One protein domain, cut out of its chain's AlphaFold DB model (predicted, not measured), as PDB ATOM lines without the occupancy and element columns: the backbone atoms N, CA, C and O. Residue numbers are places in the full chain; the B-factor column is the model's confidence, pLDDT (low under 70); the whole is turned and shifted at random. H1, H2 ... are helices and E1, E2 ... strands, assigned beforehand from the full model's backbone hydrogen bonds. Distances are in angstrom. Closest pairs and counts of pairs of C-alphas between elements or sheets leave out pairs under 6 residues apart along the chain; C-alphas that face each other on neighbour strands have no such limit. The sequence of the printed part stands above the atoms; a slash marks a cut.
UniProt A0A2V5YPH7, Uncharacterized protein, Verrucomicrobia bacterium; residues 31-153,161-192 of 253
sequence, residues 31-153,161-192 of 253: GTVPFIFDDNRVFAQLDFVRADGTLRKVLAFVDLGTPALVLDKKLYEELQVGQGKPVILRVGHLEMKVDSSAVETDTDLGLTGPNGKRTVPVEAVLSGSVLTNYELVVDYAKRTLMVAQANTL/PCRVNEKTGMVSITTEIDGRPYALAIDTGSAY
ATOM      1  N   GLY A  31      14.510 -11.307  47.728       96.81
ATOM      2  CA  GLY A  31      15.901 -11.027  47.988       96.81
ATOM      3  C   GLY A  31      16.443 -10.160  46.883       96.81
ATOM      4  O   GLY A  31      16.247 -10.473  45.717       96.81
ATOM      5  N   THR A  32      17.081  -9.045  47.229       97.81
ATOM      6  CA  THR A  32      17.639  -8.111  46.246       97.81
ATOM      7  C   THR A  32      19.095  -7.833  46.560       97.81
ATOM      8  O   THR A  32      19.445  -7.568  47.711       97.81
ATOM      9  N   VAL A  33      19.932  -7.860  45.530       98.12
ATOM     10  CA  VAL A  33      21.350  -7.496  45.598       98.12
ATOM     11  C   VAL A  33      21.700  -6.544  44.456       98.12
ATOM     12  O   VAL A  33      21.085  -6.614  43.389       98.12
ATOM     13  N   PRO A  34      22.678  -5.642  44.636       97.94
ATOM     14  CA  PRO A  34      23.252  -4.925  43.508       97.94
ATOM     15  C   PRO A  34      24.010  -5.895  42.591       97.94
ATOM     16  O   PRO A  34      24.544  -6.909  43.051       97.94
ATOM     17  N   PHE A  35      24.101  -5.556  41.308       97.56
ATOM     18  CA  PHE A  35      24.947  -6.262  40.352       97.56
ATOM     19  C   PHE A  35      25.932  -5.326  39.644       97.56
ATOM     20  O   PHE A  35      25.685  -4.136  39.436       97.56
ATOM     21  N   ILE A  36      27.063  -5.894  39.244       94.75
ATOM     22  CA  ILE A  36      28.037  -5.304  38.335       94.75
ATOM     23  C   ILE A  36      27.608  -5.669  36.916       94.75
ATOM     24  O   ILE A  36      27.339  -6.832  36.619       94.75
ATOM     25  N   PHE A  37      27.515  -4.655  36.059       91.88
ATOM     26  CA  PHE A  37      27.327  -4.839  34.626       91.88
ATOM     27  C   PHE A  37      28.665  -4.589  33.950       91.88
ATOM     28  O   PHE A  37      29.112  -3.437  33.918       91.88
ATOM     29  N   ASP A  38      29.296  -5.655  33.480       87.44
ATOM     30  CA  ASP A  38      30.598  -5.621  32.820       87.44
ATOM     31  C   ASP A  38      30.532  -6.488  31.568       87.44
ATOM     32  O   ASP A  38      29.923  -7.550  31.604       87.44
ATOM     33  N   ASP A  39      31.091  -6.013  30.457       84.69
ATOM     34  CA  ASP A  39      31.088  -6.741  29.180       84.69
ATOM     35  C   ASP A  39      29.705  -7.316  28.776       84.69
ATOM     36  O   ASP A  39      29.540  -8.478  28.412       84.69
ATOM     37  N   ASN A  40      28.659  -6.494  28.922       87.88
ATOM     38  CA  ASN A  40      27.254  -6.858  28.694       87.88
ATOM     39  C   ASN A  40      26.717  -8.036  29.534       87.88
ATOM     40  O   ASN A  40      25.651  -8.573  29.235       87.88
ATOM     41  N   ARG A  41      27.406  -8.396  30.614       90.44
ATOM     42  CA  ARG A  41      27.092  -9.519  31.498       90.44
ATOM     43  C   ARG A  41      26.745  -9.050  32.901       90.44
ATOM     44  O   ARG A  41      27.165  -7.981  33.349       90.44
ATOM     45  N   VAL A  42      25.954  -9.860  33.599       94.81
ATOM     46  CA  VAL A  42      25.478  -9.569  34.956       94.81
ATOM     47  C   VAL A  42      26.279 -10.372  35.977       94.81
ATOM     48  O   VAL A  42      26.314 -11.598  35.922       94.81
ATOM     49  N   PHE A  43      26.870  -9.683  36.954       95.81
ATOM     50  CA  PHE A  43      27.570 -10.304  38.081       95.81
ATOM     51  C   PHE A  43      26.994  -9.810  39.399       95.81
ATOM     52  O   PHE A  43      26.945  -8.608  39.637       95.81
ATOM     53  N   ALA A  44      26.588 -10.710  40.282       97.62
ATOM     54  CA  ALA A  44      25.970 -10.354  41.553       97.62
ATOM     55  C   ALA A  44      26.733 -10.984  42.716       97.62
ATOM     56  O   ALA A  44      27.197 -12.119  42.627       97.62
ATOM     57  N   GLN A  45      26.860 -10.252  43.823       97.75
ATOM     58  CA  GLN A  45      27.426 -10.829  45.037       97.75
ATOM     59  C   GLN A  45      26.358 -11.663  45.748       97.75
ATOM     60  O   GLN A  45      25.312 -11.135  46.129       97.75
ATOM     61  N   LEU A  46      26.646 -12.944  45.955       98.06
ATOM     62  CA  LEU A  46      25.791 -13.903  46.651       98.06
ATOM     63  C   LEU A  46      26.460 -14.347  47.952       98.06
ATOM     64  O   LEU A  46      27.686 -14.301  48.077       98.06
ATOM     65  N   ASP A  47      25.658 -14.798  48.913       98.50
ATOM     66  CA  ASP A  47      26.164 -15.413  50.140       98.50
ATOM     67  C   ASP A  47      25.941 -16.927  50.081       98.50
ATOM     68  O   ASP A  47      24.809 -17.373  49.950       98.50
ATOM     69  N   PHE A  48      26.995 -17.726  50.218       98.56
ATOM     70  CA  PHE A  48      26.897 -19.177  50.402       98.56
ATOM     71  C   PHE A  48      27.017 -19.531  51.884       98.56
ATOM     72  O   PHE A  48      27.771 -18.886  52.614       98.56
ATOM     73  N   VAL A  49      26.295 -20.548  52.348       98.12
ATOM     74  CA  VAL A  49      26.380 -21.020  53.738       98.12
ATOM     75  C   VAL A  49      27.382 -22.165  53.815       98.12
ATOM     76  O   VAL A  49      27.215 -23.191  53.157       98.12
ATOM     77  N   ARG A  50      28.429 -21.997  54.624       97.88
ATOM     78  CA  ARG A  50      29.417 -23.046  54.900       97.88
ATOM     79  C   ARG A  50      28.850 -24.115  55.831       97.88
ATOM     80  O   ARG A  50      27.850 -23.906  56.514       97.88
ATOM     81  N   ALA A  51      29.550 -25.245  55.932       94.69
ATOM     82  CA  ALA A  51      29.188 -26.337  56.837       94.69
ATOM     83  C   ALA A  51      29.137 -25.927  58.325       94.69
ATOM     84  O   ALA A  51      28.396 -26.535  59.095       94.69
ATOM     85  N   ASP A  52      29.892 -24.899  58.725       95.31
ATOM     86  CA  ASP A  52      29.876 -24.320  60.076       95.31
ATOM     87  C   ASP A  52      28.755 -23.279  60.291       95.31
ATOM     88  O   ASP A  52      28.644 -22.697  61.368       95.31
ATOM     89  N   GLY A  53      27.923 -23.034  59.272       95.94
ATOM     90  CA  GLY A  53      26.840 -22.052  59.285       95.94
ATOM     91  C   GLY A  53      27.271 -20.616  58.973       95.94
ATOM     92  O   GLY A  53      26.412 -19.740  58.862       95.94
ATOM     93  N   THR A  54      28.569 -20.340  58.805       97.69
ATOM     94  CA  THR A  54      29.047 -18.999  58.441       97.69
ATOM     95  C   THR A  54      28.751 -18.673  56.978       97.69
ATOM     96  O   THR A  54      28.637 -19.556  56.127       97.69
ATOM     97  N   LEU A  55      28.645 -17.378  56.669       97.88
ATOM     98  CA  LEU A  55      28.423 -16.910  55.302       97.88
ATOM     99  C   LEU A  55      29.743 -16.692  54.559       97.88
ATOM    100  O   LEU A  55      30.709 -16.128  55.089       97.88
ATOM    101  N   ARG A  56      29.756 -17.094  53.292       97.88
ATOM    102  CA  ARG A  56      30.828 -16.887  52.324       97.88
ATOM    103  C   ARG A  56      30.312 -16.023  51.177       97.88
ATOM    104  O   ARG A  56      29.561 -16.493  50.330       97.88
ATOM    105  N   LYS A  57      30.738 -14.759  51.158       98.06
ATOM    106  CA  LYS A  57      30.455 -13.806  50.073       98.06
ATOM    107  C   LYS A  57      31.215 -14.190  48.819       98.06
ATOM    108  O   LYS A  57      32.429 -14.327  48.898       98.06
ATOM    109  N   VAL A  58      30.523 -14.326  47.698       97.00
ATOM    110  CA  VAL A  58      31.078 -14.741  46.405       97.00
ATOM    111  C   VAL A  58      30.533 -13.833  45.315       97.00
ATOM    112  O   VAL A  58      29.347 -13.509  45.319       97.00
ATOM    113  N   LEU A  59      31.378 -13.442  44.361       96.44
ATOM    114  CA  LEU A  59      30.901 -12.838  43.122       96.44
ATOM    115  C   LEU A  59      30.469 -13.947  42.156       96.44
ATOM    116  O   LEU A  59      31.295 -14.739  41.697       96.44
ATOM    117  N   ALA A  60      29.173 -14.001  41.859       96.62
ATOM    118  CA  ALA A  60      28.594 -14.955  40.930       96.62
ATOM    119  C   ALA A  60      28.331 -14.306  39.569       96.62
ATOM    120  O   ALA A  60      27.799 -13.197  39.487       96.62
ATOM    121  N   PHE A  61      28.662 -15.023  38.505       95.38
ATOM    122  CA  PHE A  61      28.229 -14.734  37.149       95.38
ATOM    123  C   PHE A  61      26.791 -15.231  36.967       95.38
ATOM    124  O   PHE A  61      26.512 -16.407  37.183       95.38
ATOM    125  N   VAL A  62      25.859 -14.338  36.636       96.44
ATOM    126  CA  VAL A  62      24.445 -14.690  36.455       96.44
ATOM    127  C   VAL A  62      24.228 -15.051  34.991       96.44
ATOM    128  O   VAL A  62      24.157 -14.172  34.131       96.44
ATOM    129  N   ASP A  63      24.119 -16.346  34.713       94.50
ATOM    130  CA  ASP A  63      24.095 -16.905  33.364       94.50
ATOM    131  C   ASP A  63      22.906 -17.860  33.212       94.50
ATOM    132  O   ASP A  63      22.932 -19.013  33.642       94.50
ATOM    133  N   LEU A  64      21.841 -17.366  32.580       95.12
ATOM    134  CA  LEU A  64      20.627 -18.151  32.344       95.12
ATOM    135  C   LEU A  64      20.772 -19.141  31.173       95.12
ATOM    136  O   LEU A  64      19.878 -19.963  30.965       95.12
ATOM    137  N   GLY A  65      21.869 -19.066  30.411       91.75
ATOM    138  CA  GLY A  65      22.233 -20.025  29.371       91.75
ATOM    139  C   GLY A  65      22.968 -21.259  29.908       91.75
ATOM    140  O   GLY A  65      22.896 -22.328  29.296       91.75
ATOM    141  N   THR A  66      23.628 -21.146  31.063       91.81
ATOM    142  CA  THR A  66      24.302 -22.270  31.729       91.81
ATOM    143  C   THR A  66      23.281 -23.212  32.402       91.81
ATOM    144  O   THR A  66      22.368 -22.744  33.084       91.81
ATOM    145  N   PRO A  67      23.392 -24.550  32.240       91.69
ATOM    146  CA  PRO A  67      22.355 -25.494  32.677       91.69
ATOM    147  C   PRO A  67      22.432 -25.918  34.153       91.69
ATOM    148  O   PRO A  67      21.495 -26.556  34.633       91.69
ATOM    149  N   ALA A  68      23.505 -25.606  34.878       95.19
ATOM    150  CA  ALA A  68      23.742 -26.066  36.249       95.19
ATOM    151  C   ALA A  68      24.437 -24.994  37.094       95.19
ATOM    152  O   ALA A  68      25.127 -24.133  36.552       95.19
ATOM    153  N   LEU A  69      24.277 -25.056  38.421       97.25
ATOM    154  CA  LEU A  69      25.080 -24.228  39.320       97.25
ATOM    155  C   LEU A  69      26.530 -24.683  39.183       97.25
ATOM    156  O   LEU A  69      26.826 -25.832  39.503       97.25
ATOM    157  N   VAL A  70      27.427 -23.801  38.754       97.38
ATOM    158  CA  VAL A  70      28.853 -24.133  38.659       97.38
ATOM    159  C   VAL A  70      29.610 -23.375  39.732       97.38
ATOM    160  O   VAL A  70      29.449 -22.164  39.863       97.38
ATOM    161  N   LEU A  71      30.431 -24.070  40.509       97.56
ATOM    162  CA  LEU A  71      31.301 -23.459  41.511       97.56
ATOM    163  C   LEU A  71      32.755 -23.597  41.095       97.56
ATOM    164  O   LEU A  71      33.157 -24.618  40.526       97.56
ATOM    165  N   ASP A  72      33.567 -22.598  41.431       95.69
ATOM    166  CA  ASP A  72      35.001 -22.790  41.328       95.69
ATOM    167  C   ASP A  72      35.422 -23.932  42.264       95.69
ATOM    168  O   ASP A  72      34.774 -24.219  43.279       95.69
ATOM    169  N   LYS A  73      36.508 -24.619  41.913       95.50
ATOM    170  CA  LYS A  73      36.967 -25.781  42.680       95.50
ATOM    171  C   LYS A  73      37.206 -25.471  44.166       95.50
ATOM    172  O   LYS A  73      36.890 -26.296  45.021       95.50
ATOM    173  N   LYS A  74      37.748 -24.294  44.485       95.25
ATOM    174  CA  LYS A  74      38.069 -23.911  45.865       95.25
ATOM    175  C   LYS A  74      36.792 -23.701  46.676       95.25
ATOM    176  O   LYS A  74      36.700 -24.195  47.795       95.25
ATOM    177  N   LEU A  75      35.809 -23.005  46.115       97.06
ATOM    178  CA  LEU A  75      34.504 -22.783  46.717       97.06
ATOM    179  C   LEU A  75      33.740 -24.104  46.862       97.06
ATOM    180  O   LEU A  75      33.139 -24.346  47.904       97.06
ATOM    181  N   TYR A  76      33.806 -24.989  45.866       97.62
ATOM    182  CA  TYR A  76      33.213 -26.327  45.933       97.62
ATOM    183  C   TYR A  76      33.761 -27.140  47.121       97.62
ATOM    184  O   TYR A  76      33.000 -27.748  47.881       97.62
ATOM    185  N   GLU A  77      35.083 -27.127  47.317       96.88
ATOM    186  CA  GLU A  77      35.749 -27.780  48.450       96.88
ATOM    187  C   GLU A  77      35.407 -27.099  49.788       96.88
ATOM    188  O   GLU A  77      35.068 -27.782  50.757       96.88
ATOM    189  N   GLU A  78      35.427 -25.762  49.835       96.88
ATOM    190  CA  GLU A  78      35.093 -24.945  51.014       96.88
ATOM    191  C   GLU A  78      33.659 -25.200  51.508       96.88
ATOM    192  O   GLU A  78      33.416 -25.276  52.715       96.88
ATOM    193  N   LEU A  79      32.713 -25.381  50.582       98.06
ATOM    194  CA  LEU A  79      31.311 -25.690  50.874       98.06
ATOM    195  C   LEU A  79      31.048 -27.184  51.111       98.06
ATOM    196  O   LEU A  79      29.932 -27.552  51.469       98.06
ATOM    197  N   GLN A  80      32.061 -28.042  50.949       97.31
ATOM    198  CA  GLN A  80      31.970 -29.489  51.163       97.31
ATOM    199  C   GLN A  80      30.882 -30.172  50.315       97.31
ATOM    200  O   GLN A  80      30.269 -31.149  50.749       97.31
ATOM    201  N   VAL A  81      30.660 -29.691  49.087       96.88
ATOM    202  CA  VAL A  81      29.570 -30.163  48.207       96.88
ATOM    203  C   VAL A  81      29.641 -31.674  47.956       96.88
ATOM    204  O   VAL A  81      28.622 -32.363  47.960       96.88
ATOM    205  N   GLY A  82      30.855 -32.228  47.856       95.38
ATOM    206  CA  GLY A  82      31.089 -33.667  47.680       95.38
ATOM    207  C   GLY A  82      30.608 -34.566  48.830       95.38
ATOM    208  O   GLY A  82      30.641 -35.785  48.687       95.38
ATOM    209  N   GLN A  83      30.152 -34.009  49.959       95.50
ATOM    210  CA  GLN A  83      29.570 -34.776  51.068       95.50
ATOM    211  C   GLN A  83      28.070 -35.082  50.893       95.50
ATOM    212  O   GLN A  83      27.467 -35.674  51.788       95.50
ATOM    213  N   GLY A  84      27.447 -34.671  49.783       94.31
ATOM    214  CA  GLY A  84      26.041 -34.979  49.491       94.31
ATOM    215  C   GLY A  84      25.023 -34.092  50.220       94.31
ATOM    216  O   GLY A  84      23.832 -34.399  50.231       94.31
ATOM    217  N   LYS A  85      25.474 -33.014  50.876       95.25
ATOM    218  CA  LYS A  85      24.588 -32.030  51.515       95.25
ATOM    219  C   LYS A  85      24.192 -30.952  50.502       95.25
ATOM    220  O   LYS A  85      25.049 -30.532  49.727       95.25
ATOM    221  N   PRO A  86      22.946 -30.444  50.538       97.62
ATOM    222  CA  PRO A  86      22.544 -29.343  49.675       97.62
ATOM    223  C   PRO A  86      23.444 -28.117  49.851       97.62
ATOM    224  O   PRO A  86      23.754 -27.721  50.977       97.62
ATOM    225  N   VAL A  87      23.798 -27.486  48.736       98.31
ATOM    226  CA  VAL A  87      24.414 -26.161  48.732       98.31
ATOM    227  C   VAL A  87      23.336 -25.140  49.048       98.31
ATOM    228  O   VAL A  87      22.290 -25.098  48.400       98.31
ATOM    229  N   ILE A  88      23.592 -24.308  50.050       98.31
ATOM    230  CA  ILE A  88      22.694 -23.225  50.434       98.31
ATOM    231  C   ILE A  88      23.329 -21.915  49.987       98.31
ATOM    232  O   ILE A  88      24.450 -21.596  50.389       98.31
ATOM    233  N   LEU A  89      22.602 -21.150  49.179       97.94
ATOM    234  CA  LEU A  89      23.009 -19.818  48.750       97.94
ATOM    235  C   LEU A  89      21.898 -18.799  48.986       97.94
ATOM    236  O   LEU A  89      20.729 -19.156  49.124       97.94
ATOM    237  N   ARG A  90      22.264 -17.522  49.052       98.00
ATOM    238  CA  ARG A  90      21.341 -16.426  49.322       98.00
ATOM    239  C   ARG A  90      21.504 -15.302  48.321       98.00
ATOM    240  O   ARG A  90      22.617 -14.847  48.048       98.00
ATOM    241  N   VAL A  91      20.365 -14.817  47.840       97.81
ATOM    242  CA  VAL A  91      20.252 -13.537  47.142       97.81
ATOM    243  C   VAL A  91      19.669 -12.563  48.152       97.81
ATOM    244  O   VAL A  91      18.498 -12.648  48.504       97.81
ATOM    245  N   GLY A  92      20.490 -11.663  48.687       95.81
ATOM    246  CA  GLY A  92      20.084 -10.819  49.806       95.81
ATOM    247  C   GLY A  92      19.729 -11.688  51.013       95.81
ATOM    248  O   GLY A  92      20.601 -12.305  51.614       95.81
ATOM    249  N   HIS A  93      18.448 -11.740  51.359       94.00
ATOM    250  CA  HIS A  93      17.930 -12.506  52.491       94.00
ATOM    251  C   HIS A  93      17.091 -13.725  52.074       94.00
ATOM    252  O   HIS A  93      16.752 -14.534  52.936       94.00
ATOM    253  N   LEU A  94      16.822 -13.907  50.775       96.88
ATOM    254  CA  LEU A  94      16.179 -15.115  50.268       96.88
ATOM    255  C   LEU A  94      17.183 -16.263  50.250       96.88
ATOM    256  O   LEU A  94      18.202 -16.181  49.564       96.88
ATOM    257  N   GLU A  95      16.873 -17.339  50.966       96.81
ATOM    258  CA  GLU A  95      17.644 -18.578  50.951       96.81
ATOM    259  C   GLU A  95      17.149 -19.527  49.857       96.81
ATOM    260  O   GLU A  95      15.953 -19.779  49.724       96.81
ATOM    261  N   MET A  96      18.089 -20.088  49.101       96.69
ATOM    262  CA  MET A  96      17.846 -21.075  48.057       96.69
ATOM    263  C   MET A  96      18.717 -22.301  48.318       96.69
ATOM    264  O   MET A  96      19.889 -22.187  48.686       96.69
ATOM    265  N   LYS A  97      18.136 -23.485  48.122       97.19
ATOM    266  CA  LYS A  97      18.809 -24.772  48.320       97.19
ATOM    267  C   LYS A  97      18.960 -25.470  46.981       97.19
ATOM    268  O   LYS A  97      17.981 -25.617  46.253       97.19
ATOM    269  N   VAL A  98      20.174 -25.910  46.687       97.44
ATOM    270  CA  VAL A  98      20.528 -26.639  45.471       97.44
ATOM    271  C   VAL A  98      21.052 -28.002  45.887       97.44
ATOM    272  O   VAL A  98      21.937 -28.095  46.736       97.44
ATOM    273  N   ASP A  99      20.482 -29.067  45.331       97.19
ATOM    274  CA  ASP A  99      20.975 -30.418  45.585       97.19
ATOM    275  C   ASP A  99      22.432 -30.534  45.115       97.19
ATOM    276  O   ASP A  99      22.754 -30.101  44.011       97.19
ATOM    277  N   SER A 100      23.311 -31.121  45.930       97.12
ATOM    278  CA  SER A 100      24.733 -31.277  45.589       97.12
ATOM    279  C   SER A 100      24.967 -32.028  44.278       97.12
ATOM    280  O   SER A 100      25.953 -31.765  43.602       97.12
ATOM    281  N   SER A 101      24.069 -32.944  43.898       96.50
ATOM    282  CA  SER A 101      24.159 -33.684  42.632       96.50
ATOM    283  C   SER A 101      23.872 -32.823  41.398       96.50
ATOM    284  O   SER A 101      24.222 -33.219  40.289       96.50
ATOM    285  N   ALA A 102      23.263 -31.648  41.585       95.81
ATOM    286  CA  ALA A 102      22.993 -30.662  40.543       95.81
ATOM    287  C   ALA A 102      24.047 -29.537  40.493       95.81
ATOM    288  O   ALA A 102      23.874 -28.568  39.750       95.81
ATOM    289  N   VAL A 103      25.111 -29.643  41.297       97.56
ATOM    290  CA  VAL A 103      26.213 -28.679  41.340       97.56
ATOM    291  C   VAL A 103      27.404 -29.229  40.569       97.56
ATOM    292  O   VAL A 103      27.908 -30.313  40.857       97.56
ATOM    293  N   GLU A 104      27.876 -28.451  39.608       96.75
ATOM    294  CA  GLU A 104      29.079 -28.735  38.837       96.75
ATOM    295  C   GLU A 104      30.271 -27.942  39.384       96.75
ATOM    296  O   GLU A 104      30.130 -26.976  40.143       96.75
ATOM    297  N   THR A 105      31.477 -28.353  38.994       95.00
ATOM    298  CA  THR A 105      32.705 -27.636  39.330       95.00
ATOM    299  C   THR A 105      33.538 -27.379  38.088       95.00
ATOM    300  O   THR A 105      33.660 -28.247  37.224       95.00
ATOM    301  N   ASP A 106      34.124 -26.190  38.021       88.94
ATOM    302  CA  ASP A 106      35.053 -25.793  36.970       88.94
ATOM    303  C   ASP A 106      36.233 -25.033  37.591       88.94
ATOM    304  O   ASP A 106      36.104 -24.313  38.580       88.94
ATOM    305  N   THR A 107      37.420 -25.217  37.030       80.75
ATOM    306  CA  THR A 107      38.629 -24.494  37.430       80.75
ATOM    307  C   THR A 107      38.814 -23.172  36.687       80.75
ATOM    308  O   THR A 107      39.630 -22.364  37.125       80.75
ATOM    309  N   ASP A 108      38.072 -22.932  35.601       76.62
ATOM    310  CA  ASP A 108      38.227 -21.761  34.726       76.62
ATOM    311  C   ASP A 108      36.925 -20.950  34.570       76.62
ATOM    312  O   ASP A 108      36.521 -20.538  33.481       76.62
ATOM    313  N   LEU A 109      36.247 -20.693  35.694       76.19
ATOM    314  CA  LEU A 109      35.054 -19.846  35.712       76.19
ATOM    315  C   LEU A 109      35.391 -18.393  35.367       76.19
ATOM    316  O   LEU A 109      35.903 -17.652  36.196       76.19
ATOM    317  N   GLY A 110      35.077 -17.936  34.162       61.81
ATOM    318  CA  GLY A 110      35.072 -16.501  33.862       61.81
ATOM    319  C   GLY A 110      36.190 -16.028  32.946       61.81
ATOM    320  O   GLY A 110      37.038 -15.220  33.330       61.81
ATOM    321  N   LEU A 111      36.086 -16.424  31.682       64.88
ATOM    322  CA  LEU A 111      36.612 -15.637  30.572       64.88
ATOM    323  C   LEU A 111      35.637 -14.475  30.308       64.88
ATOM    324  O   LEU A 111      34.760 -14.556  29.446       64.88
ATOM    325  N   THR A 112      35.745 -13.414  31.108       62.50
ATOM    326  CA  THR A 112      34.905 -12.214  30.988       62.50
ATOM    327  C   THR A 112      35.783 -11.017  30.686       62.50
ATOM    328  O   THR A 112      36.563 -10.633  31.550       62.50
ATOM    329  N   GLY A 113      35.670 -10.456  29.482       62.47
ATOM    330  CA  GLY A 113      36.402  -9.267  29.058       62.47
ATOM    331  C   GLY A 113      37.465  -9.489  27.971       62.47
ATOM    332  O   GLY A 113      37.653 -10.609  27.470       62.47
ATOM    333  N   PRO A 114      38.209  -8.422  27.614       63.41
ATOM    334  CA  PRO A 114      38.936  -8.364  26.352       63.41
ATOM    335  C   PRO A 114      39.973  -9.464  26.179       63.41
ATOM    336  O   PRO A 114      40.892  -9.619  26.988       63.41
ATOM    337  N   ASN A 115      39.881 -10.170  25.049       66.19
ATOM    338  CA  ASN A 115      40.745 -11.305  24.701       66.19
ATOM    339  C   ASN A 115      40.633 -12.477  25.692       66.19
ATOM    340  O   ASN A 115      41.603 -13.210  25.888       66.19
ATOM    341  N   GLY A 116      39.481 -12.623  26.351       67.25
ATOM    342  CA  GLY A 116      39.213 -13.708  27.292       67.25
ATOM    343  C   GLY A 116      39.895 -13.515  28.642       67.25
ATOM    344  O   GLY A 116      40.004 -14.457  29.417       67.25
ATOM    345  N   LYS A 117      40.389 -12.311  28.945       71.88
ATOM    346  CA  LYS A 117      41.005 -12.025  30.242       71.88
ATOM    347  C   LYS A 117      39.930 -11.751  31.272       71.88
ATOM    348  O   LYS A 117      39.173 -10.815  31.080       71.88
ATOM    349  N   ARG A 118      39.960 -12.472  32.391       75.44
ATOM    350  CA  ARG A 118      39.098 -12.234  33.553       75.44
ATOM    351  C   ARG A 118      39.222 -10.786  34.062       75.44
ATOM    352  O   ARG A 118      40.276 -10.391  34.559       75.44
ATOM    353  N   THR A 119      38.140 -10.016  33.970       78.50
ATOM    354  CA  THR A 119      38.013  -8.647  34.512       78.50
ATOM    355  C   THR A 119      37.522  -8.611  35.958       78.50
ATOM    356  O   THR A 119      37.813  -7.656  36.680       78.50
ATOM    357  N   VAL A 120      36.811  -9.653  36.405       85.56
ATOM    358  CA  VAL A 120      36.232  -9.754  37.751       85.56
ATOM    359  C   VAL A 120      36.448 -11.149  38.360       85.56
ATOM    360  O   VAL A 120      36.433 -12.143  37.635       85.56
ATOM    361  N   PRO A 121      36.665 -11.276  39.682       88.00
ATOM    362  CA  PRO A 121      36.972 -12.554  40.328       88.00
ATOM    363  C   PRO A 121      35.706 -13.396  40.547       88.00
ATOM    364  O   PRO A 121      35.184 -13.466  41.656       88.00
ATOM    365  N   VAL A 122      35.195 -14.012  39.480       91.75
ATOM    366  CA  VAL A 122      34.052 -14.936  39.547       91.75
ATOM    367  C   VAL A 122      34.454 -16.231  40.255       91.75
ATOM    368  O   VAL A 122      35.454 -16.846  39.886       91.75
ATOM    369  N   GLU A 123      33.652 -16.651  41.234       95.25
ATOM    370  CA  GLU A 123      33.824 -17.934  41.946       95.25
ATOM    371  C   GLU A 123      32.602 -18.865  41.772       95.25
ATOM    372  O   GLU A 123      32.634 -20.019  42.194       95.25
ATOM    373  N   ALA A 124      31.514 -18.390  41.147       96.94
ATOM    374  CA  ALA A 124      30.307 -19.180  40.891       96.94
ATOM    375  C   ALA A 124      29.552 -18.723  39.630       96.94
ATOM    376  O   ALA A 124      29.625 -17.556  39.248       96.94
ATOM    377  N   VAL A 125      28.765 -19.618  39.036       96.62
ATOM    378  CA  VAL A 125      27.792 -19.333  37.974       96.62
ATOM    379  C   VAL A 125      26.394 -19.640  38.494       96.62
ATOM    380  O   VAL A 125      26.071 -20.802  38.731       96.62
ATOM    381  N   LEU A 126      25.568 -18.609  38.679       97.25
ATOM    382  CA  LEU A 126      24.153 -18.761  39.016       97.25
ATOM    383  C   LEU A 126      23.367 -19.051  37.734       97.25
ATOM    384  O   LEU A 126      23.187 -18.156  36.907       97.25
ATOM    385  N   SER A 127      22.908 -20.293  37.598       96.00
ATOM    386  CA  SER A 127      22.237 -20.802  36.403       96.00
ATOM    387  C   SER A 127      20.728 -20.590  36.385       96.00
ATOM    388  O   SER A 127      20.079 -20.433  37.425       96.00
ATOM    389  N   GLY A 128      20.145 -20.712  35.188       94.62
ATOM    390  CA  GLY A 128      18.693 -20.776  35.016       94.62
ATOM    391  C   GLY A 128      18.053 -21.923  35.804       94.62
ATOM    392  O   GLY A 128      16.999 -21.737  36.406       94.62
ATOM    393  N   SER A 129      18.702 -23.091  35.872       95.25
ATOM    394  CA  SER A 129      18.159 -24.276  36.554       95.25
ATOM    395  C   SER A 129      17.919 -24.065  38.051       95.25
ATOM    396  O   SER A 129      16.908 -24.535  38.576       95.25
ATOM    397  N   VAL A 130      18.775 -23.288  38.726       96.25
ATOM    398  CA  VAL A 130      18.581 -22.895  40.135       96.25
ATOM    399  C   VAL A 130      17.349 -22.000  40.303       96.25
ATOM    400  O   VAL A 130      16.681 -22.045  41.335       96.25
ATOM    401  N   LEU A 131      17.027 -21.204  39.283       95.31
ATOM    402  CA  LEU A 131      16.005 -20.159  39.322       95.31
ATOM    403  C   LEU A 131      14.627 -20.617  38.815       95.31
ATOM    404  O   LEU A 131      13.675 -19.849  38.883       95.31
ATOM    405  N   THR A 132      14.487 -21.869  38.366       92.94
ATOM    406  CA  THR A 132      13.261 -22.395  37.726       92.94
ATOM    407  C   THR A 132      11.994 -22.273  38.587       92.94
ATOM    408  O   THR A 132      10.894 -22.182  38.052       92.94
ATOM    409  N   ASN A 133      12.136 -22.242  39.918       91.50
ATOM    410  CA  ASN A 133      11.023 -22.140  40.875       91.50
ATOM    411  C   ASN A 133      10.874 -20.743  41.501       91.50
ATOM    412  O   ASN A 133      10.200 -20.588  42.523       91.50
ATOM    413  N   TYR A 134      11.526 -19.738  40.920       95.19
ATOM    414  CA  TYR A 134      11.578 -18.386  41.453       95.19
ATOM    415  C   TYR A 134      11.151 -17.364  40.404       95.19
ATOM    416  O   TYR A 134      11.260 -17.575  39.197       95.19
ATOM    417  N   GLU A 135      10.685 -16.218  40.880       95.38
ATOM    418  CA  GLU A 135      10.497 -15.034  40.057       95.38
ATOM    419  C   GLU A 135      11.792 -14.222  40.061       95.38
ATOM    420  O   GLU A 135      12.365 -13.946  41.114       95.38
ATOM    421  N   LEU A 136      12.260 -13.848  38.872       95.69
ATOM    422  CA  LEU A 136      13.513 -13.131  38.668       95.69
ATOM    423  C   LEU A 136      13.237 -11.741  38.095       95.69
ATOM    424  O   LEU A 136      12.539 -11.605  37.092       95.69
ATOM    425  N   VAL A 137      13.856 -10.717  38.679       96.44
ATOM    426  CA  VAL A 137      13.876  -9.359  38.126       96.44
ATOM    427  C   VAL A 137      15.318  -8.892  37.985       96.44
ATOM    428  O   VAL A 137      16.056  -8.787  38.964       96.44
ATOM    429  N   VAL A 138      15.704  -8.564  36.753       96.75
ATOM    430  CA  VAL A 138      16.978  -7.911  36.434       96.75
ATOM    431  C   VAL A 138      16.678  -6.461  36.067       96.75
ATOM    432  O   VAL A 138      16.290  -6.151  34.941       96.75
ATOM    433  N   ASP A 139      16.824  -5.556  37.033       96.44
ATOM    434  CA  ASP A 139      16.615  -4.123  36.817       96.44
ATOM    435  C   ASP A 139      17.937  -3.489  36.363       96.44
ATOM    436  O   ASP A 139      18.788  -3.123  37.176       96.44
ATOM    437  N   TYR A 140      18.121  -3.372  35.046       95.12
ATOM    438  CA  TYR A 140      19.318  -2.767  34.452       95.12
ATOM    439  C   TYR A 140      19.484  -1.281  34.777       95.12
ATOM    440  O   TYR A 140      20.616  -0.800  34.836       95.12
ATOM    441  N   ALA A 141      18.389  -0.549  35.002       95.12
ATOM    442  CA  ALA A 141      18.459   0.874  35.314       95.12
ATOM    443  C   ALA A 141      19.007   1.095  36.728       95.12
ATOM    444  O   ALA A 141      19.861   1.957  36.933       95.12
ATOM    445  N   LYS A 142      18.556   0.286  37.693       97.12
ATOM    446  CA  LYS A 142      19.028   0.339  39.087       97.12
ATOM    447  C   LYS A 142      20.238  -0.546  39.363       97.12
ATOM    448  O   LYS A 142      20.825  -0.435  40.435       97.12
ATOM    449  N   ARG A 143      20.612  -1.404  38.411       97.56
ATOM    450  CA  ARG A 143      21.645  -2.438  38.557       97.56
ATOM    451  C   ARG A 143      21.378  -3.341  39.759       97.56
ATOM    452  O   ARG A 143      22.248  -3.549  40.601       97.56
ATOM    453  N   THR A 144      20.157  -3.860  39.847       98.25
ATOM    454  CA  THR A 144      19.754  -4.781  40.917       98.25
ATOM    455  C   THR A 144      19.217  -6.089  40.366       98.25
ATOM    456  O   THR A 144      18.454  -6.104  39.401       98.25
ATOM    457  N   LEU A 145      19.607  -7.179  41.019       98.38
ATOM    458  CA  LEU A 145      19.091  -8.520  40.814       98.38
ATOM    459  C   LEU A 145      18.156  -8.829  41.980       98.38
ATOM    460  O   LEU A 145      18.593  -8.807  43.132       98.38
ATOM    461  N   MET A 146      16.893  -9.113  41.684       97.81
ATOM    462  CA  MET A 146      15.926  -9.582  42.667       97.81
ATOM    463  C   MET A 146      15.472 -10.992  42.315       97.81
ATOM    464  O   MET A 146      15.149 -11.275  41.164       97.81
ATOM    465  N   VAL A 147      15.421 -11.849  43.327       97.69
ATOM    466  CA  VAL A 147      14.810 -13.174  43.259       97.69
ATOM    467  C   VAL A 147      13.701 -13.227  44.298       97.69
ATOM    468  O   VAL A 147      13.866 -12.713  45.404       97.69
ATOM    469  N   ALA A 148      12.568 -13.817  43.949       97.00
ATOM    470  CA  ALA A 148      11.446 -14.003  44.851       97.00
ATOM    471  C   ALA A 148      10.835 -15.395  44.692       97.00
ATOM    472  O   ALA A 148      11.018 -16.056  43.671       97.00
ATOM    473  N   GLN A 149      10.127 -15.865  45.711       95.56
ATOM    474  CA  GLN A 149       9.359 -17.103  45.618       95.56
ATOM    475  C   GLN A 149       8.295 -16.986  44.521       95.56
ATOM    476  O   GLN A 149       7.778 -15.901  44.261       95.56
ATOM    477  N   ALA A 150       7.944 -18.106  43.891       92.19
ATOM    478  CA  ALA A 150       6.932 -18.127  42.841       92.19
ATOM    479  C   ALA A 150       5.602 -17.475  43.278       92.19
ATOM    480  O   ALA A 150       5.088 -17.761  44.363       92.19
ATOM    481  N   ASN A 151       5.004 -16.682  42.384       90.88
ATOM    482  CA  ASN A 151       3.713 -16.008  42.558       90.88
ATOM    483  C   ASN A 151       3.673 -14.974  43.698       90.88
ATOM    484  O   ASN A 151       2.622 -14.777  44.316       90.88
ATOM    485  N   THR A 152       4.795 -14.323  44.006       93.12
ATOM    486  CA  THR A 152       4.855 -13.286  45.050       93.12
ATOM    487  C   THR A 152       4.976 -11.878  44.480       93.12
ATOM    488  O   THR A 152       4.510 -10.920  45.102       93.12
ATOM    489  N   LEU A 153       5.526 -11.733  43.278       92.12
ATOM    490  CA  LEU A 153       5.668 -10.461  42.593       92.12
ATOM    491  C   LEU A 153       4.408 -10.107  41.799       92.12
ATOM    492  O   LEU A 153       3.773 -10.933  41.147       92.12
ATOM    493  N   PRO A 161       4.790 -13.874  25.804       88.19
ATOM    494  CA  PRO A 161       4.785 -15.328  25.817       88.19
ATOM    495  C   PRO A 161       6.207 -15.891  25.925       88.19
ATOM    496  O   PRO A 161       7.054 -15.647  25.057       88.19
ATOM    497  N   CYS A 162       6.443 -16.682  26.968       91.94
ATOM    498  CA  CYS A 162       7.709 -17.355  27.210       91.94
ATOM    499  C   CYS A 162       7.531 -18.865  27.383       91.94
ATOM    500  O   CYS A 162       6.449 -19.360  27.698       91.94
ATOM    501  N   ARG A 163       8.619 -19.606  27.189       93.31
ATOM    502  CA  ARG A 163       8.743 -21.023  27.534       93.31
ATOM    503  C   ARG A 163      10.001 -21.208  28.357       93.31
ATOM    504  O   ARG A 163      11.049 -20.690  27.975       93.31
ATOM    505  N   VAL A 164       9.896 -21.974  29.431       93.19
ATOM    506  CA  VAL A 164      11.031 -22.353  30.271       93.19
ATOM    507  C   VAL A 164      11.374 -23.803  29.971       93.19
ATOM    508  O   VAL A 164      10.488 -24.655  29.917       93.19
ATOM    509  N   ASN A 165      12.648 -24.092  29.730       94.12
ATOM    510  CA  ASN A 165      13.120 -25.468  29.674       94.12
ATOM    511  C   ASN A 165      13.207 -26.015  31.103       94.12
ATOM    512  O   ASN A 165      14.046 -25.560  31.870       94.12
ATOM    513  N   GLU A 166      12.380 -26.998  31.457       91.81
ATOM    514  CA  GLU A 166      12.310 -27.531  32.829       91.81
ATOM    515  C   GLU A 166      13.631 -28.127  33.333       91.81
ATOM    516  O   GLU A 166      13.889 -28.128  34.532       91.81
ATOM    517  N   LYS A 167      14.487 -28.623  32.430       89.94
ATOM    518  CA  LYS A 167      15.773 -29.222  32.799       89.94
ATOM    519  C   LYS A 167      16.855 -28.169  33.022       89.94
ATOM    520  O   LYS A 167      17.647 -28.299  33.947       89.94
ATOM    521  N   THR A 168      16.944 -27.175  32.140       91.81
ATOM    522  CA  THR A 168      18.050 -26.201  32.158       91.81
ATOM    523  C   THR A 168      17.671 -24.863  32.783       91.81
ATOM    524  O   THR A 168      18.546 -24.041  33.026       91.81
ATOM    525  N   GLY A 169      16.378 -24.611  32.993       93.50
ATOM    526  CA  GLY A 169      15.824 -23.313  33.380       93.50
ATOM    527  C   GLY A 169      15.944 -22.229  32.302       93.50
ATOM    528  O   GLY A 169      15.578 -21.083  32.545       93.50
ATOM    529  N   MET A 170      16.432 -22.565  31.101       93.94
ATOM    530  CA  MET A 170      16.613 -21.590  30.025       93.94
ATOM    531  C   MET A 170      15.257 -21.061  29.556       93.94
ATOM    532  O   MET A 170      14.371 -21.829  29.163       93.94
ATOM    533  N   VAL A 171      15.113 -19.738  29.565       93.75
ATOM    534  CA  VAL A 171      13.889 -19.046  29.159       93.75
ATOM    535  C   VAL A 171      14.002 -18.639  27.701       93.75
ATOM    536  O   VAL A 171      14.965 -17.993  27.302       93.75
ATOM    537  N   SER A 172      12.994 -18.971  26.904       94.31
ATOM    538  CA  SER A 172      12.831 -18.459  25.546       94.31
ATOM    539  C   SER A 172      11.581 -17.602  25.446       94.31
ATOM    540  O   SER A 172      10.544 -17.937  26.013       94.31
ATOM    541  N   ILE A 173      11.676 -16.501  24.716       93.81
ATOM    542  CA  ILE A 173      10.582 -15.569  24.451       93.81
ATOM    543  C   ILE A 173      10.283 -15.526  22.959       93.81
ATOM    544  O   ILE A 173      11.169 -15.725  22.123       93.81
ATOM    545  N   THR A 174       9.030 -15.241  22.616       92.06
ATOM    546  CA  THR A 174       8.669 -14.964  21.221       92.06
ATOM    547  C   THR A 174       8.993 -13.510  20.890       92.06
ATOM    548  O   THR A 174       8.508 -12.593  21.548       92.06
ATOM    549  N   THR A 175       9.802 -13.311  19.856       91.69
ATOM    550  CA  THR A 175      10.176 -12.002  19.301       91.69
ATOM    551  C   THR A 175       9.749 -11.911  17.847       91.69
ATOM    552  O   THR A 175       9.578 -12.938  17.195       91.69
ATOM    553  N   GLU A 176       9.590 -10.699  17.324       91.88
ATOM    554  CA  GLU A 176       9.354 -10.473  15.896       91.88
ATOM    555  C   GLU A 176      10.568  -9.792  15.260       91.88
ATOM    556  O   GLU A 176      11.044  -8.765  15.751       91.88
ATOM    557  N   ILE A 177      11.048 -10.364  14.155       92.12
ATOM    558  CA  ILE A 177      12.104  -9.806  13.306       92.12
ATOM    559  C   ILE A 177      11.585  -9.876  11.870       92.12
ATOM    560  O   ILE A 177      11.207 -10.951  11.408       92.12
ATOM    561  N   ASP A 178      11.524  -8.731  11.189       90.94
ATOM    562  CA  ASP A 178      10.945  -8.606   9.840       90.94
ATOM    563  C   ASP A 178       9.526  -9.213   9.720       90.94
ATOM    564  O   ASP A 178       9.221 -10.007   8.832       90.94
ATOM    565  N   GLY A 179       8.649  -8.925  10.688       90.69
ATOM    566  CA  GLY A 179       7.273  -9.440  10.680       90.69
ATOM    567  C   GLY A 179       7.141 -10.946  10.940       90.69
ATOM    568  O   GLY A 179       6.036 -11.481  10.861       90.69
ATOM    569  N   ARG A 180       8.242 -11.655  11.232       91.81
ATOM    570  CA  ARG A 180       8.249 -13.104  11.472       91.81
ATOM    571  C   ARG A 180       8.579 -13.426  12.928       91.81
ATOM    572  O   ARG A 180       9.488 -12.811  13.489       91.81
ATOM    573  N   PRO A 181       7.894 -14.411  13.537       92.25
ATOM    574  CA  PRO A 181       8.164 -14.808  14.909       92.25
ATOM    575  C   PRO A 181       9.430 -15.670  15.012       92.25
ATOM    576  O   PRO A 181       9.609 -16.630  14.260       92.25
ATOM    577  N   TYR A 182      10.268 -15.374  16.002       92.75
ATOM    578  CA  TYR A 182      11.443 -16.152  16.384       92.75
ATOM    579  C   TYR A 182      11.456 -16.380  17.894       92.75
ATOM    580  O   TYR A 182      11.241 -15.452  18.674       92.75
ATOM    581  N   ALA A 183      11.743 -17.614  18.308       93.00
ATOM    582  CA  ALA A 183      12.031 -17.921  19.702       93.00
ATOM    583  C   ALA A 183      13.496 -17.572  19.998       93.00
ATOM    584  O   ALA A 183      14.394 -18.171  19.404       93.00
ATOM    585  N   LEU A 184      13.729 -16.618  20.899       93.44
ATOM    586  CA  LEU A 184      15.067 -16.231  21.349       93.44
ATOM    587  C   LEU A 184      15.219 -16.517  22.839       93.44
ATOM    588  O   LEU A 184      14.291 -16.275  23.611       93.44
ATOM    589  N   ALA A 185      16.379 -17.038  23.234       94.19
ATOM    590  CA  ALA A 185      16.700 -17.247  24.638       94.19
ATOM    591  C   ALA A 185      16.998 -15.906  25.328       94.19
ATOM    592  O   ALA A 185      17.653 -15.039  24.747       94.19
ATOM    593  N   ILE A 186      16.527 -15.748  26.565       93.75
ATOM    594  CA  ILE A 186      16.981 -14.692  27.469       93.75
ATOM    595  C   ILE A 186      18.168 -15.237  28.246       93.75
ATOM    596  O   ILE A 186      18.021 -16.167  29.035       93.75
ATOM    597  N   ASP A 187      19.329 -14.639  28.016       93.81
ATOM    598  CA  ASP A 187      20.586 -15.065  28.609       93.81
ATOM    599  C   ASP A 187      21.373 -13.842  29.093       93.81
ATOM    600  O   ASP A 187      21.905 -13.070  28.296       93.81
ATOM    601  N   THR A 188      21.426 -13.654  30.413       94.44
ATOM    602  CA  THR A 188      22.200 -12.584  31.060       94.44
ATOM    603  C   THR A 188      23.706 -12.854  31.083       94.44
ATOM    604  O   THR A 188      24.474 -11.959  31.448       94.44
ATOM    605  N   GLY A 189      24.124 -14.066  30.699       89.81
ATOM    606  CA  GLY A 189      25.516 -14.464  30.543       89.81
ATOM    607  C   GLY A 189      26.089 -14.198  29.148       89.81
ATOM    608  O   GLY A 189      27.311 -14.143  28.955       89.81
ATOM    609  N   SER A 190      25.231 -13.964  28.157       87.62
ATOM    610  CA  SER A 190      25.673 -13.657  26.801       87.62
ATOM    611  C   SER A 190      26.038 -12.185  26.639       87.62
ATOM    612  O   SER A 190      25.203 -11.303  26.817       87.62
ATOM    613  N   ALA A 191      27.267 -11.913  26.194       83.12
ATOM    614  CA  ALA A 191      27.702 -10.555  25.863       83.12
ATOM    615  C   ALA A 191      27.033 -10.011  24.579       83.12
ATOM    616  O   ALA A 191      26.968  -8.796  24.367       83.12
ATOM    617  N   TYR A 192      26.540 -10.909  23.713       86.06
ATOM    618  CA  TYR A 192      25.898 -10.608  22.428       86.06
ATOM    619  C   TYR A 192      24.731 -11.557  22.163       86.06
ATOM    620  O   TYR A 192      24.700 -12.680  22.656       86.06
TER     621      TYR A 192
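Overview. This is residues 31 to 153 and 161 to 192 of the 253 residues of an uncharacterized protein of Verrucomicrobia bacterium (UniProt A0A2V5YPH7). A strongly twisted, branched sheet of ten strands, E1 to E10, folds round into the main body, with the short helices H1 and H2 on it; a small second sheet, E11 E12 E13, reaches away at one end of the longest axis, its hairpin E12 and E13 making an arm. The printed part has 155 residues, in the order E1 to E4, H1, E5 to E8, H2, E9 to E13. The large sheet is mixed and the small one antiparallel, in the order E11 E12 E13; the class is mostly strand. It is compact, with a radius of gyration of the C-alphas of 15.7 A and spans of 56 by 40 by 29 A.

Arrangement. Start with E1, residues 31 to 38, E2, 41 to 49, and E3, 55 to 63: a meander, each strand the antiparallel neighbour and hairpin partner of the one before. Look at N 36 and O 43, 2.7 A, and N 46 and O 58, 2.8 A. E3 bends by 56 degrees at residue 59; beyond it, E8, residues 124 to 127, is its parallel neighbour, with N 61 and O 124 at 2.8 A. E4, residues 69 to 72, is antiparallel to E8, N 125 and O 70 at 2.8 A, and parallel to E7, residues 103 to 106, N 104 and O 69 at 2.8 A. H1, residues 73 to 78, is on this sheet at a height of 6.7 A, only just over E4, with 3 of its C-alphas falling on it. E5, residues 87 to 91, is antiparallel to E2, N 90 and O 47 at 2.7 A, and forms a hairpin with E6, residues 94 to 98, N 89 and O 96 at 2.9 A. H2, residues 128 to 131, is over none of the strands. The hairpin of E9, residues 134 to 139, and E10, residues 144 to 149, has N 137 and O 146 at 2.9 A; E10 is also antiparallel to E1, N 33 and O 145 at 2.9 A. E11, residues 162 to 164, E12, 171 to 177, and E13, 180 to 186, form a second meander, with N 163 and O 172 at 2.8 A and N 173 and O 184 at 2.8 A. Every O i to N i+4 pair of H1 is within hydrogen-bond range; H2 is too short for one.

Along the chain. Find C-alpha 31 at (15.901, -11.027, 47.988), where E1 begins its 21.8 A. E2 covers 25.0 A, E3 22.4 A and E12 18.4 A. E13 covers 18.3 A to C-alpha 186 at (16.981, -14.692, 27.469).

Size, cuts and confidence. The C-alphas of Asp 52 and Gly 179 are farthest apart, 56.3 A. Residues 154 to 160 are cut out, leaving 17.5 A between C-alphas 153 and 161. The link from E7 to E8, residues 107 to 123, is long; within it, residues 110 to 116 are under 70 in pLDDT.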